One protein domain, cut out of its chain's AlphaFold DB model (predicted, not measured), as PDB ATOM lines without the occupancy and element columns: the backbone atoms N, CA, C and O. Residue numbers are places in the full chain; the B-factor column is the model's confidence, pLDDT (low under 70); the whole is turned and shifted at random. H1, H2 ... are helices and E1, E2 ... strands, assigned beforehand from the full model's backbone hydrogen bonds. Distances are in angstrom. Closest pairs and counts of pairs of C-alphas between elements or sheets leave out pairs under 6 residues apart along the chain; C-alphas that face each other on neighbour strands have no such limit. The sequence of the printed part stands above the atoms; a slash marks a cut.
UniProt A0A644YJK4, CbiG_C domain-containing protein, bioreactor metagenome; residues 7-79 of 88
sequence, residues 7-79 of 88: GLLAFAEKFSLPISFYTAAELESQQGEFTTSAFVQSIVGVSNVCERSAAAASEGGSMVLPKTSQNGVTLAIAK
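What this domain is: This is residues 7 to 79 of the 88 residues of the protein "CbiG_C domain-containing protein" of bioreactor metagenome (UniProt A0A644YJK4). A small core is made of one helix, H4, packed on one face of a long two-stranded hairpin, E1 and E2, and running roughly along its strands, with the short helix H2 against H4 on the side away from the strands. The two other helices lie far out, H1 and H3 towards opposite ends of the longest axis, and neither touches another helix. The printed part has 73 residues with four named helices and two named strands, in the order H1 H2 H3 H4 E1 E2, and the sheet has the order E1 - E2, antiparallel. The class is mixed, helices and strands. The whole is compact, with a radius of gyration of the C-alphas of 12.3 A, and the C-alphas span 33 by 27 by 22 A.

How they stand to each other: Start at the first printed residue with H1, residues 7 to 14; this helix touches no helix. Nine residues on, a short link brings you to H2, residues 24 to 28, which is apart from H1. After another short link comes H3, residues 38 to 44, close to H2 but not clearly touching it: their closest C-alphas, those of Ala 24 and Val 44, are 7.9 A apart. H1 and H3 are apart. A tight link leads to H4, residues 49 to 57, which is only just apart from H3, with a closest distance of 8.2 A. Look back from here to H2: it touches H4, and their closest C-alphas, those of Leu 27 and Arg 52, are 5.4 A apart. Next find the hairpin of E1, residues 63 to 70, and E2, residues 73 to 78, which are antiparallel neighbours with 173 degrees between their directions. Here N 64 and O 77 are 2.8 A apart and N 75 and O 68 are 2.9 A apart, both within hydrogen-bond range. H4 has 12 pairs of C-alphas within 8 A of E2, the closest being those of Glu 51 and Ala 76 at 5.2 A. It has 5 such pairs with E1, the closest being those of Glu 51 and Lys 67 at 6.2 A. H1, H2 and H3 are each apart from both strands. Every O i to N i+4 pair is within hydrogen-bond range in H1, H2 and H4; in H3 it is 1 of 3, and 1 of 4 for O i to N i+3.

Where its parts are: Find C-alpha 7 at (-28.627, 37.115, 39.505), where H1 begins; its 8 residues run 10.5 A to C-alpha 14. H2 goes from Ala 24 to Glu 28, 6.2 A, and H3 from Ala 38 to Val 44, 10.6 A. H4, the longest helix with 9 residues, starts at C-alpha 49, (-31.471, 22.441, 47.599), and runs 12.2 A to Ala 57. E1 goes from Met 63 to Gln 70, 18.4 A, and E2 from Val 73 to Ala 78, 17.0 A, ending at C-alpha 78, (-44.344, 25.239, 48.671).

The domain as a whole: The two C-alphas farthest apart are those of Ser 16 and Ala 38, at 34.2 A, while the first and last printed C-alphas, those of Gly 7 and Lys 79, are 24.0 A apart. The centre of H4 is nearest to the mean of the C-alphas, at 3.6 A, and that of H1 is farthest, at 16.0 A. The printed part has no cut and no long link. Look at the B-factor column for the model's confidence: the mean pLDDT of the printed part is 79.1, and 16 residues are under 70, namely residues 32 to 33 and 35 to 48, of which 38 to 44 belong to H3.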
ATOM      1  N   GLY A   7     -27.425  37.413  40.288       80.38
ATOM      2  CA  GLY A   7     -28.627  37.115  39.505       80.38
ATOM      3  C   GLY A   7     -29.874  36.850  40.359       80.38
ATOM      4  O   GLY A   7     -30.966  37.284  39.993       80.38
ATOM      5  N   LEU A   8     -29.726  36.182  41.509       79.81
ATOM      6  CA  LEU A   8     -30.840  35.929  42.431       79.81
ATOM      7  C   LEU A   8     -31.235  37.194  43.194       79.81
ATOM      8  O   LEU A   8     -32.427  37.450  43.368       79.81
ATOM      9  N   LEU A   9     -30.248  37.990  43.615       81.50
ATOM     10  CA  LEU A   9     -30.479  39.256  44.313       81.50
ATOM     11  C   LEU A   9     -31.192  40.264  43.407       81.50
ATOM     12  O   LEU A   9     -32.232  40.796  43.792       81.50
ATOM     13  N   ALA A  10     -30.710  40.442  42.175       84.94
ATOM     14  CA  ALA A  10     -31.331  41.327  41.193       84.94
ATOM     15  C   ALA A  10     -32.749  40.870  40.814       84.94
ATOM     16  O   ALA A  10     -33.636  41.696  40.601       84.94
ATOM     17  N   PHE A  11     -32.996  39.555  40.746       84.94
ATOM     18  CA  PHE A  11     -34.340  39.022  40.530       84.94
ATOM     19  C   PHE A  11     -35.270  39.350  41.707       84.94
ATOM     20  O   PHE A  11     -36.364  39.871  41.492       84.94
ATOM     21  N   ALA A  12     -34.838  39.090  42.942       85.94
ATOM     22  CA  ALA A  12     -35.635  39.384  44.131       85.94
ATOM     23  C   ALA A  12     -35.950  40.883  44.253       85.94
ATOM     24  O   ALA A  12     -37.101  41.245  44.486       85.94
ATOM     25  N   GLU A  13     -34.965  41.749  44.007       87.06
ATOM     26  CA  GLU A  13     -35.137  43.203  44.009       87.06
ATOM     27  C   GLU A  13     -36.125  43.658  42.926       87.06
ATOM     28  O   GLU A  13     -37.105  44.344  43.225       87.06
ATOM     29  N   LYS A  14     -35.940  43.200  41.680       89.31
ATOM     30  CA  LYS A  14     -36.806  43.549  40.542       89.31
ATOM     31  C   LYS A  14     -38.277  43.216  40.788       89.31
ATOM     32  O   LYS A  14     -39.149  43.952  40.331       89.31
ATOM     33  N   PHE A  15     -38.551  42.105  41.468       87.88
ATOM     34  CA  PHE A  15     -39.912  41.649  41.752       87.88
ATOM     35  C   PHE A  15     -40.387  41.983  43.172       87.88
ATOM     36  O   PHE A  15     -41.491  41.588  43.541       87.88
ATOM     37  N   SER A  16     -39.591  42.723  43.956       88.25
ATOM     38  CA  SER A  16     -39.883  43.060  45.359       88.25
ATOM     39  C   SER A  16     -40.247  41.832  46.206       88.25
ATOM     40  O   SER A  16     -41.155  41.872  47.038       88.25
ATOM     41  N   LEU A  17     -39.553  40.718  45.969       86.06
ATOM     42  CA  LEU A  17     -39.768  39.463  46.681       86.06
ATOM     43  C   LEU A  17     -38.850  39.386  47.907       86.06
ATOM     44  O   LEU A  17     -37.664  39.705  47.799       86.06
ATOM     45  N   PRO A  18     -39.349  38.914  49.064       86.38
ATOM     46  CA  PRO A  18     -38.483  38.613  50.194       86.38
ATOM     47  C   PRO A  18     -37.523  37.479  49.816       86.38
ATOM     48  O   PRO A  18     -37.936  36.473  49.235       86.38
ATOM     49  N   ILE A  19     -36.245  37.635  50.163       86.88
ATOM     50  CA  ILE A  19     -35.216  36.627  49.915       86.88
ATOM     51  C   ILE A  19     -34.628  36.125  51.231       86.88
ATOM     52  O   ILE A  19     -34.213  36.904  52.088       86.88
ATOM     53  N   SER A  20     -34.584  34.804  51.364       87.56
ATOM     54  CA  SER A  20     -34.005  34.104  52.508       87.56
ATOM     55  C   SER A  20     -32.956  33.126  52.011       87.56
ATOM     56  O   SER A  20     -33.149  32.442  51.004       87.56
ATOM     57  N   PHE A  21     -31.843  33.039  52.733       87.88
ATOM     58  CA  PHE A  21     -30.739  32.157  52.385       87.88
ATOM     59  C   PHE A  21     -30.446  31.191  53.521       87.88
ATOM     60  O   PHE A  21     -30.065  31.614  54.612       87.88
ATOM     61  N   TYR A  22     -30.522  29.902  53.216       85.50
ATOM     62  CA  TYR A  22     -30.275  28.823  54.164       85.50
ATOM     63  C   TYR A  22     -28.880  28.223  53.970       85.50
ATOM     64  O   TYR A  22     -28.330  28.170  52.865       85.50
ATOM     65  N   THR A  23     -28.285  27.783  55.068       85.25
ATOM     66  CA  THR A  23     -27.066  26.978  55.107       85.25
ATOM     67  C   THR A  23     -27.367  25.524  54.745       85.25
ATOM     68  O   THR A  23     -28.510  25.076  54.800       85.25
ATOM     69  N   ALA A  24     -26.332  24.757  54.389       81.75
ATOM     70  CA  ALA A  24     -26.496  23.334  54.093       81.75
ATOM     71  C   ALA A  24     -27.112  22.567  55.279       81.75
ATOM     72  O   ALA A  24     -28.039  21.790  55.080       81.75
ATOM     73  N   ALA A  25     -26.671  22.861  56.507       82.25
ATOM     74  CA  ALA A  25     -27.184  22.231  57.722       82.25
ATOM     75  C   ALA A  25     -28.678  22.522  57.965       82.25
ATOM     76  O   ALA A  25     -29.435  21.607  58.274       82.25
ATOM     77  N   GLU A  26     -29.125  23.770  57.765       84.00
ATOM     78  CA  GLU A  26     -30.547  24.146  57.891       84.00
ATOM     79  C   GLU A  26     -31.434  23.458  56.846       84.00
ATOM     80  O   GLU A  26     -32.604  23.168  57.104       84.00
ATOM     81  N   LEU A  27     -30.893  23.196  55.653       84.56
ATOM     82  CA  LEU A  27     -31.603  22.461  54.611       84.56
ATOM     83  C   LEU A  27     -31.655  20.962  54.919       84.56
ATOM     84  O   LEU A  27     -32.694  20.334  54.714       84.56
ATOM     85  N   GLU A  28     -30.569  20.374  55.420       81.38
ATOM     86  CA  GLU A  28     -30.535  18.963  55.825       81.38
ATOM     87  C   GLU A  28     -31.484  18.658  56.982       81.38
ATOM     88  O   GLU A  28     -32.106  17.597  56.978       81.38
ATOM     89  N   SER A  29     -31.676  19.600  57.910       82.56
ATOM     90  CA  SER A  29     -32.620  19.437  59.018       82.56
ATOM     91  C   SER A  29     -34.092  19.465  58.594       82.56
ATOM     92  O   SER A  29     -34.955  19.131  59.406       82.56
ATOM     93  N   GLN A  30     -34.408  19.866  57.354       82.06
ATOM     94  CA  GLN A  30     -35.787  19.846  56.865       82.06
ATOM     95  C   GLN A  30     -36.291  18.410  56.733       82.06
ATOM     96  O   GLN A  30     -35.656  17.563  56.095       82.06
ATOM     97  N   GLN A  31     -37.460  18.164  57.321       70.06
ATOM     98  CA  GLN A  31     -38.176  16.896  57.241       70.06
ATOM     99  C   GLN A  31     -39.169  16.935  56.075       70.06
ATOM    100  O   GLN A  31     -39.771  17.971  55.803       70.06
ATOM    101  N   GLY A  32     -39.330  15.811  55.383       69.06
ATOM    102  CA  GLY A  32     -40.230  15.688  54.239       69.06
ATOM    103  C   GLY A  32     -39.723  14.686  53.208       69.06
ATOM    104  O   GLY A  32     -38.565  14.261  53.248       69.06
ATOM    105  N   GLU A  33     -40.594  14.311  52.276       66.50
ATOM    106  CA  GLU A  33     -40.191  13.554  51.093       66.50
ATOM    107  C   GLU A  33     -39.638  14.523  50.049       66.50
ATOM    108  O   GLU A  33     -40.346  15.389  49.536       66.50
ATOM    109  N   PHE A  34     -38.349  14.388  49.755       71.31
ATOM    110  CA  PHE A  34     -37.660  15.203  48.762       71.31
ATOM    111  C   PHE A  34     -37.174  14.320  47.627       71.31
ATOM    112  O   PHE A  34     -36.666  13.219  47.857       71.31
ATOM    113  N   THR A  35     -37.254  14.831  46.402       63.91
ATOM    114  CA  THR A  35     -36.727  14.146  45.225       63.91
ATOM    115  C   THR A  35     -35.214  14.027  45.377       63.91
ATOM    116  O   THR A  35     -34.488  15.023  45.308       63.91
ATOM    117  N   THR A  36     -34.706  12.819  45.604       58.22
ATOM    118  CA  THR A  36     -33.267  12.594  45.738       58.22
ATOM    119  C   THR A  36     -32.603  12.634  44.364       58.22
ATOM    120  O   THR A  36     -33.093  12.078  43.383       58.22
ATOM    121  N   SER A  37     -31.467  13.323  44.265       56.62
ATOM    122  CA  SER A  37     -30.637  13.306  43.062       56.62
ATOM    123  C   SER A  37     -29.203  12.982  43.451       56.62
ATOM    124  O   SER A  37     -28.540  13.778  44.117       56.62
ATOM    125  N   ALA A  38     -28.719  11.819  43.007       55.88
ATOM    126  CA  ALA A  38     -27.363  11.341  43.290       55.88
ATOM    127  C   ALA A  38     -26.267  12.332  42.838       55.88
ATOM    128  O   ALA A  38     -25.210  12.407  43.454       55.88
ATOM    129  N   PHE A  39     -26.542  13.140  41.808       53.34
ATOM    130  CA  PHE A  39     -25.634  14.173  41.298       53.34
ATOM    131  C   PHE A  39     -25.552  15.427  42.191       53.34
ATOM    132  O   PHE A  39     -24.512  16.068  42.260       53.34
ATOM    133  N   VAL A  40     -26.628  15.794  42.896       53.84
ATOM    134  CA  VAL A  40     -26.634  16.982  43.778       53.84
ATOM    135  C   VAL A  40     -25.992  16.651  45.128       53.84
ATOM    136  O   VAL A  40     -25.246  17.462  45.675       53.84
ATOM    137  N   GLN A  41     -26.200  15.424  45.615       57.44
ATOM    138  CA  GLN A  41     -25.589  14.940  46.853       57.44
ATOM    139  C   GLN A  41     -24.052  14.907  46.776       57.44
ATOM    140  O   GLN A  41     -23.395  15.227  47.761       57.44
ATOM    141  N   SER A  42     -23.471  14.591  45.612       51.84
ATOM    142  CA  SER A  42     -22.011  14.553  45.440       51.84
ATOM    143  C   SER A  42     -21.347  15.932  45.326       51.84
ATOM    144  O   SER A  42     -20.156  16.040  45.601       51.84
ATOM    145  N   ILE A  43     -22.086  16.982  44.939       56.69
ATOM    146  CA  ILE A  43     -21.530  18.326  44.693       56.69
ATOM    147  C   ILE A  43     -21.762  19.274  45.875       56.69
ATOM    148  O   ILE A  43     -20.890  20.075  46.198       56.69
ATOM    149  N   VAL A  44     -22.934  19.218  46.514       54.91
ATOM    150  CA  VAL A  44     -23.369  20.248  47.480       54.91
ATOM    151  C   VAL A  44     -23.567  19.692  48.895       54.91
ATOM    152  O   VAL A  44     -23.957  20.435  49.791       54.91
ATOM    153  N   GLY A  45     -23.352  18.388  49.108       51.97
ATOM    154  CA  GLY A  45     -23.627  17.684  50.370       51.97
ATOM    155  C   GLY A  45     -25.119  17.447  50.635       51.97
ATOM    156  O   GLY A  45     -25.491  16.434  51.213       51.97
ATOM    157  N   VAL A  46     -25.991  18.308  50.102       57.00
ATOM    158  CA  VAL A  46     -27.448  18.235  50.261       57.00
ATOM    159  C   VAL A  46     -28.094  17.623  49.019       57.00
ATOM    160  O   VAL A  46     -27.873  18.084  47.904       57.00
ATOM    161  N   SER A  47     -28.957  16.619  49.188       59.53
ATOM    162  CA  SER A  47     -29.562  15.881  48.066       59.53
ATOM    163  C   SER A  47     -30.544  16.695  47.205       59.53
ATOM    164  O   SER A  47     -30.790  16.321  46.054       59.53
ATOM    165  N   ASN A  48     -31.097  17.802  47.726       68.94
ATOM    166  CA  ASN A  48     -32.045  18.666  47.011       68.94
ATOM    167  C   ASN A  48     -32.159  20.075  47.630       68.94
ATOM    168  O   ASN A  48     -32.852  20.272  48.623       68.94
ATOM    169  N   VAL A  49     -31.498  21.074  47.042       81.62
ATOM    170  CA  VAL A  49     -31.471  22.441  47.599       81.62
ATOM    171  C   VAL A  49     -32.801  23.182  47.412       81.62
ATOM    172  O   VAL A  49     -33.249  23.854  48.339       81.62
ATOM    173  N   CYS A  50     -33.440  23.092  46.239       85.19
ATOM    174  CA  CYS A  50     -34.623  23.905  45.934       85.19
ATOM    175  C   CYS A  50     -35.868  23.465  46.713       85.19
ATOM    176  O   CYS A  50     -36.544  24.319  47.278       85.19
ATOM    177  N   GLU A  51     -36.150  22.162  46.806       85.31
ATOM    178  CA  GLU A  51     -37.322  21.680  47.551       85.31
ATOM    179  C   GLU A  51     -37.148  21.876  49.059       85.31
ATOM    180  O   GLU A  51     -38.084  22.302  49.729       85.31
ATOM    181  N   ARG A  52     -35.938  21.654  49.594       87.12
ATOM    182  CA  ARG A  52     -35.645  21.908  51.014       87.12
ATOM    183  C   ARG A  52     -35.737  23.392  51.359       87.12
ATOM    184  O   ARG A  52     -36.232  23.729  52.426       87.12
ATOM    185  N   SER A  53     -35.319  24.281  50.452       89.00
ATOM    186  CA  SER A  53     -35.476  25.732  50.652       89.00
ATOM    187  C   SER A  53     -36.950  26.137  50.649       89.00
ATOM    188  O   SER A  53     -37.363  26.938  51.482       89.00
ATOM    189  N   ALA A  54     -37.755  25.558  49.751       88.50
ATOM    190  CA  ALA A  54     -39.195  25.795  49.714       88.50
ATOM    191  C   ALA A  54     -39.887  25.284  50.992       88.50
ATOM    192  O   ALA A  54     -40.689  26.010  51.568       88.50
ATOM    193  N   ALA A  55     -39.530  24.088  51.471       87.31
ATOM    194  CA  ALA A  55     -40.056  23.521  52.715       87.31
ATOM    195  C   ALA A  55     -39.656  24.333  53.961       87.31
ATOM    196  O   ALA A  55     -40.481  24.560  54.847       87.31
ATOM    197  N   ALA A  56     -38.413  24.824  54.008       88.81
ATOM    198  CA  ALA A  56     -37.950  25.704  55.079       88.81
ATOM    199  C   ALA A  56     -38.732  27.027  55.098       88.81
ATOM    200  O   ALA A  56     -39.138  27.494  56.161       88.81
ATOM    201  N   ALA A  57     -38.982  27.616  53.925       89.38
ATOM    202  CA  ALA A  57     -39.741  28.858  53.797       89.38
ATOM    203  C   ALA A  57     -41.246  28.683  54.073       89.38
ATOM    204  O   ALA A  57     -41.899  29.633  54.500       89.38
ATOM    205  N   SER A  58     -41.806  27.491  53.846       88.19
ATOM    206  CA  SER A  58     -43.211  27.185  54.142       88.19
ATOM    207  C   SER A  58     -43.463  26.758  55.590       88.19
ATOM    208  O   SER A  58     -44.611  26.463  55.921       88.19
ATOM    209  N   GLU A  59     -42.430  26.710  56.441       86.06
ATOM    210  CA  GLU A  59     -42.500  26.208  57.823       86.06
ATOM    211  C   GLU A  59     -43.089  24.786  57.908       86.06
ATOM    212  O   GLU A  59     -43.906  24.479  58.773       86.06
ATOM    213  N   GLY A  60     -42.692  23.908  56.979       74.88
ATOM    214  CA  GLY A  60     -43.203  22.534  56.916       74.88
ATOM    215  C   GLY A  60     -44.594  22.403  56.284       74.88
ATOM    216  O   GLY A  60     -45.226  21.357  56.411       74.88
ATOM    217  N   GLY A  61     -45.074  23.443  55.599       83.00
ATOM    218  CA  GLY A  61     -46.276  23.361  54.772       83.00
ATOM    219  C   GLY A  61     -46.101  22.478  53.528       83.00
ATOM    220  O   GLY A  61     -45.029  21.935  53.255       83.00
ATOM    221  N   SER A  62     -47.163  22.339  52.744       85.19
ATOM    222  CA  SER A  62     -47.223  21.388  51.628       85.19
ATOM    223  C   SER A  62     -46.556  21.863  50.324       85.19
ATOM    224  O   SER A  62     -46.595  23.037  49.946       85.19
ATOM    225  N   MET A  63     -45.954  20.919  49.590       86.88
ATOM    226  CA  MET A  63     -45.349  21.171  48.277       86.88
ATOM    227  C   MET A  63     -46.438  21.359  47.211       86.88
ATOM    228  O   MET A  63     -47.331  20.527  47.072       86.88
ATOM    229  N   VAL A  64     -46.355  22.448  46.447       88.38
ATOM    230  CA  VAL A  64     -47.283  22.778  45.351       88.38
ATOM    231  C   VAL A  64     -46.674  22.408  44.003       88.38
ATOM    232  O   VAL A  64     -47.352  21.841  43.150       88.38
ATOM    233  N   LEU A  65     -45.389  22.716  43.825       86.50
ATOM    234  CA  LEU A  65     -44.617  22.365  42.643       86.50
ATOM    235  C   LEU A  65     -43.321  21.673  43.084       86.50
ATOM    236  O   LEU A  65     -42.456  22.340  43.664       86.50
ATOM    237  N   PRO A  66     -43.170  20.365  42.809       83.88
ATOM    238  CA  PRO A  66     -41.909  19.657  43.002       83.88
ATOM    239  C   PRO A  66     -40.784  20.247  42.145       83.88
ATOM    240  O   PRO A  66     -41.014  21.088  41.269       83.88
ATOM    241  N   LYS A  67     -39.554  19.772  42.362       85.19
ATOM    242  CA  LYS A  67     -38.365  20.210  41.624       85.19
ATOM    243  C   LYS A  67     -38.610  20.214  40.115       85.19
ATOM    244  O   LYS A  67     -38.654  19.176  39.460       85.19
ATOM    245  N   THR A  68     -38.646  21.414  39.556       83.38
ATOM    246  CA  THR A  68     -38.740  21.659  38.121       83.38
ATOM    247  C   THR A  68     -37.419  22.246  37.656       83.38
ATOM    248  O   THR A  68     -36.981  23.278  38.161       83.38
ATOM    249  N   SER A  69     -36.744  21.559  36.734       84.69
ATOM    250  CA  SER A  69     -35.440  21.976  36.207       84.69
ATOM    251  C   SER A  69     -35.604  22.475  34.776       84.69
ATOM    252  O   SER A  69     -36.123  21.746  33.935       84.69
ATOM    253  N   GLN A  70     -35.157  23.694  34.491       82.50
ATOM    254  CA  GLN A  70     -35.244  24.290  33.163       82.50
ATOM    255  C   GLN A  70     -34.065  25.239  32.937       82.50
ATOM    256  O   GLN A  70     -33.746  26.051  33.801       82.50
ATOM    257  N   ASN A  71     -33.413  25.138  31.774       83.38
ATOM    258  CA  ASN A  71     -32.327  26.034  31.349       83.38
ATOM    259  C   ASN A  71     -31.211  26.232  32.400       83.38
ATOM    260  O   ASN A  71     -30.709  27.336  32.579       83.38
ATOM    261  N   GLY A  72     -30.838  25.170  33.123       80.69
ATOM    262  CA  GLY A  72     -29.794  25.227  34.155       80.69
ATOM    263  C   GLY A  72     -30.244  25.775  35.517       80.69
ATOM    264  O   GLY A  72     -29.441  25.805  36.444       80.69
ATOM    265  N   VAL A  73     -31.517  26.146  35.677       81.62
ATOM    266  CA  VAL A  73     -32.110  26.601  36.944       81.62
ATOM    267  C   VAL A  73     -33.099  25.557  37.460       81.62
ATOM    268  O   VAL A  73     -33.811  24.920  36.686       81.62
ATOM    269  N   THR A  74     -33.159  25.374  38.780       86.06
ATOM    270  CA  THR A  74     -34.140  24.494  39.434       86.06
ATOM    271  C   THR A  74     -35.029  25.288  40.382       86.06
ATOM    272  O   THR A  74     -34.510  25.970  41.268       86.06
ATOM    273  N   LEU A  75     -36.345  25.156  40.234       87.81
ATOM    274  CA  LEU A  75     -37.364  25.809  41.057       87.81
ATOM    275  C   LEU A  75     -38.216  24.760  41.783       87.81
ATOM    276  O   LEU A  75     -38.502  23.700  41.232       87.81
ATOM    277  N   ALA A  76     -38.643  25.081  43.002       89.81
ATOM    278  CA  ALA A  76     -39.696  24.374  43.726       89.81
ATOM    279  C   ALA A  76     -40.607  25.409  44.400       89.81
ATOM    280  O   ALA A  76     -40.148  26.506  44.727       89.81
ATOM    281  N   ILE A  77     -41.884  25.077  44.595       89.94
ATOM    282  CA  ILE A  77     -42.875  25.966  45.220       89.94
ATOM    283  C   ILE A  77     -43.583  25.195  46.327       89.94
ATOM    284  O   ILE A  77     -44.163  24.141  46.071       89.94
ATOM    285  N   ALA A  78     -43.589  25.750  47.534       90.44
ATOM    286  CA  ALA A  78     -44.344  25.239  48.671       90.44
ATOM    287  C   ALA A  78     -45.287  26.322  49.201       90.44
ATOM    288  O   ALA A  78     -45.033  27.517  49.037       90.44
ATOM    289  N   LYS A  79     -46.380  25.899  49.833       89.88
ATOM    290  CA  LYS A  79     -47.331  26.787  50.503       89.88
ATOM    291  C   LYS A  79     -47.272  26.546  52.003       89.88
ATOM    292  O   LYS A  79     -47.193  25.403  52.440       89.88
TER     293      LYS A  79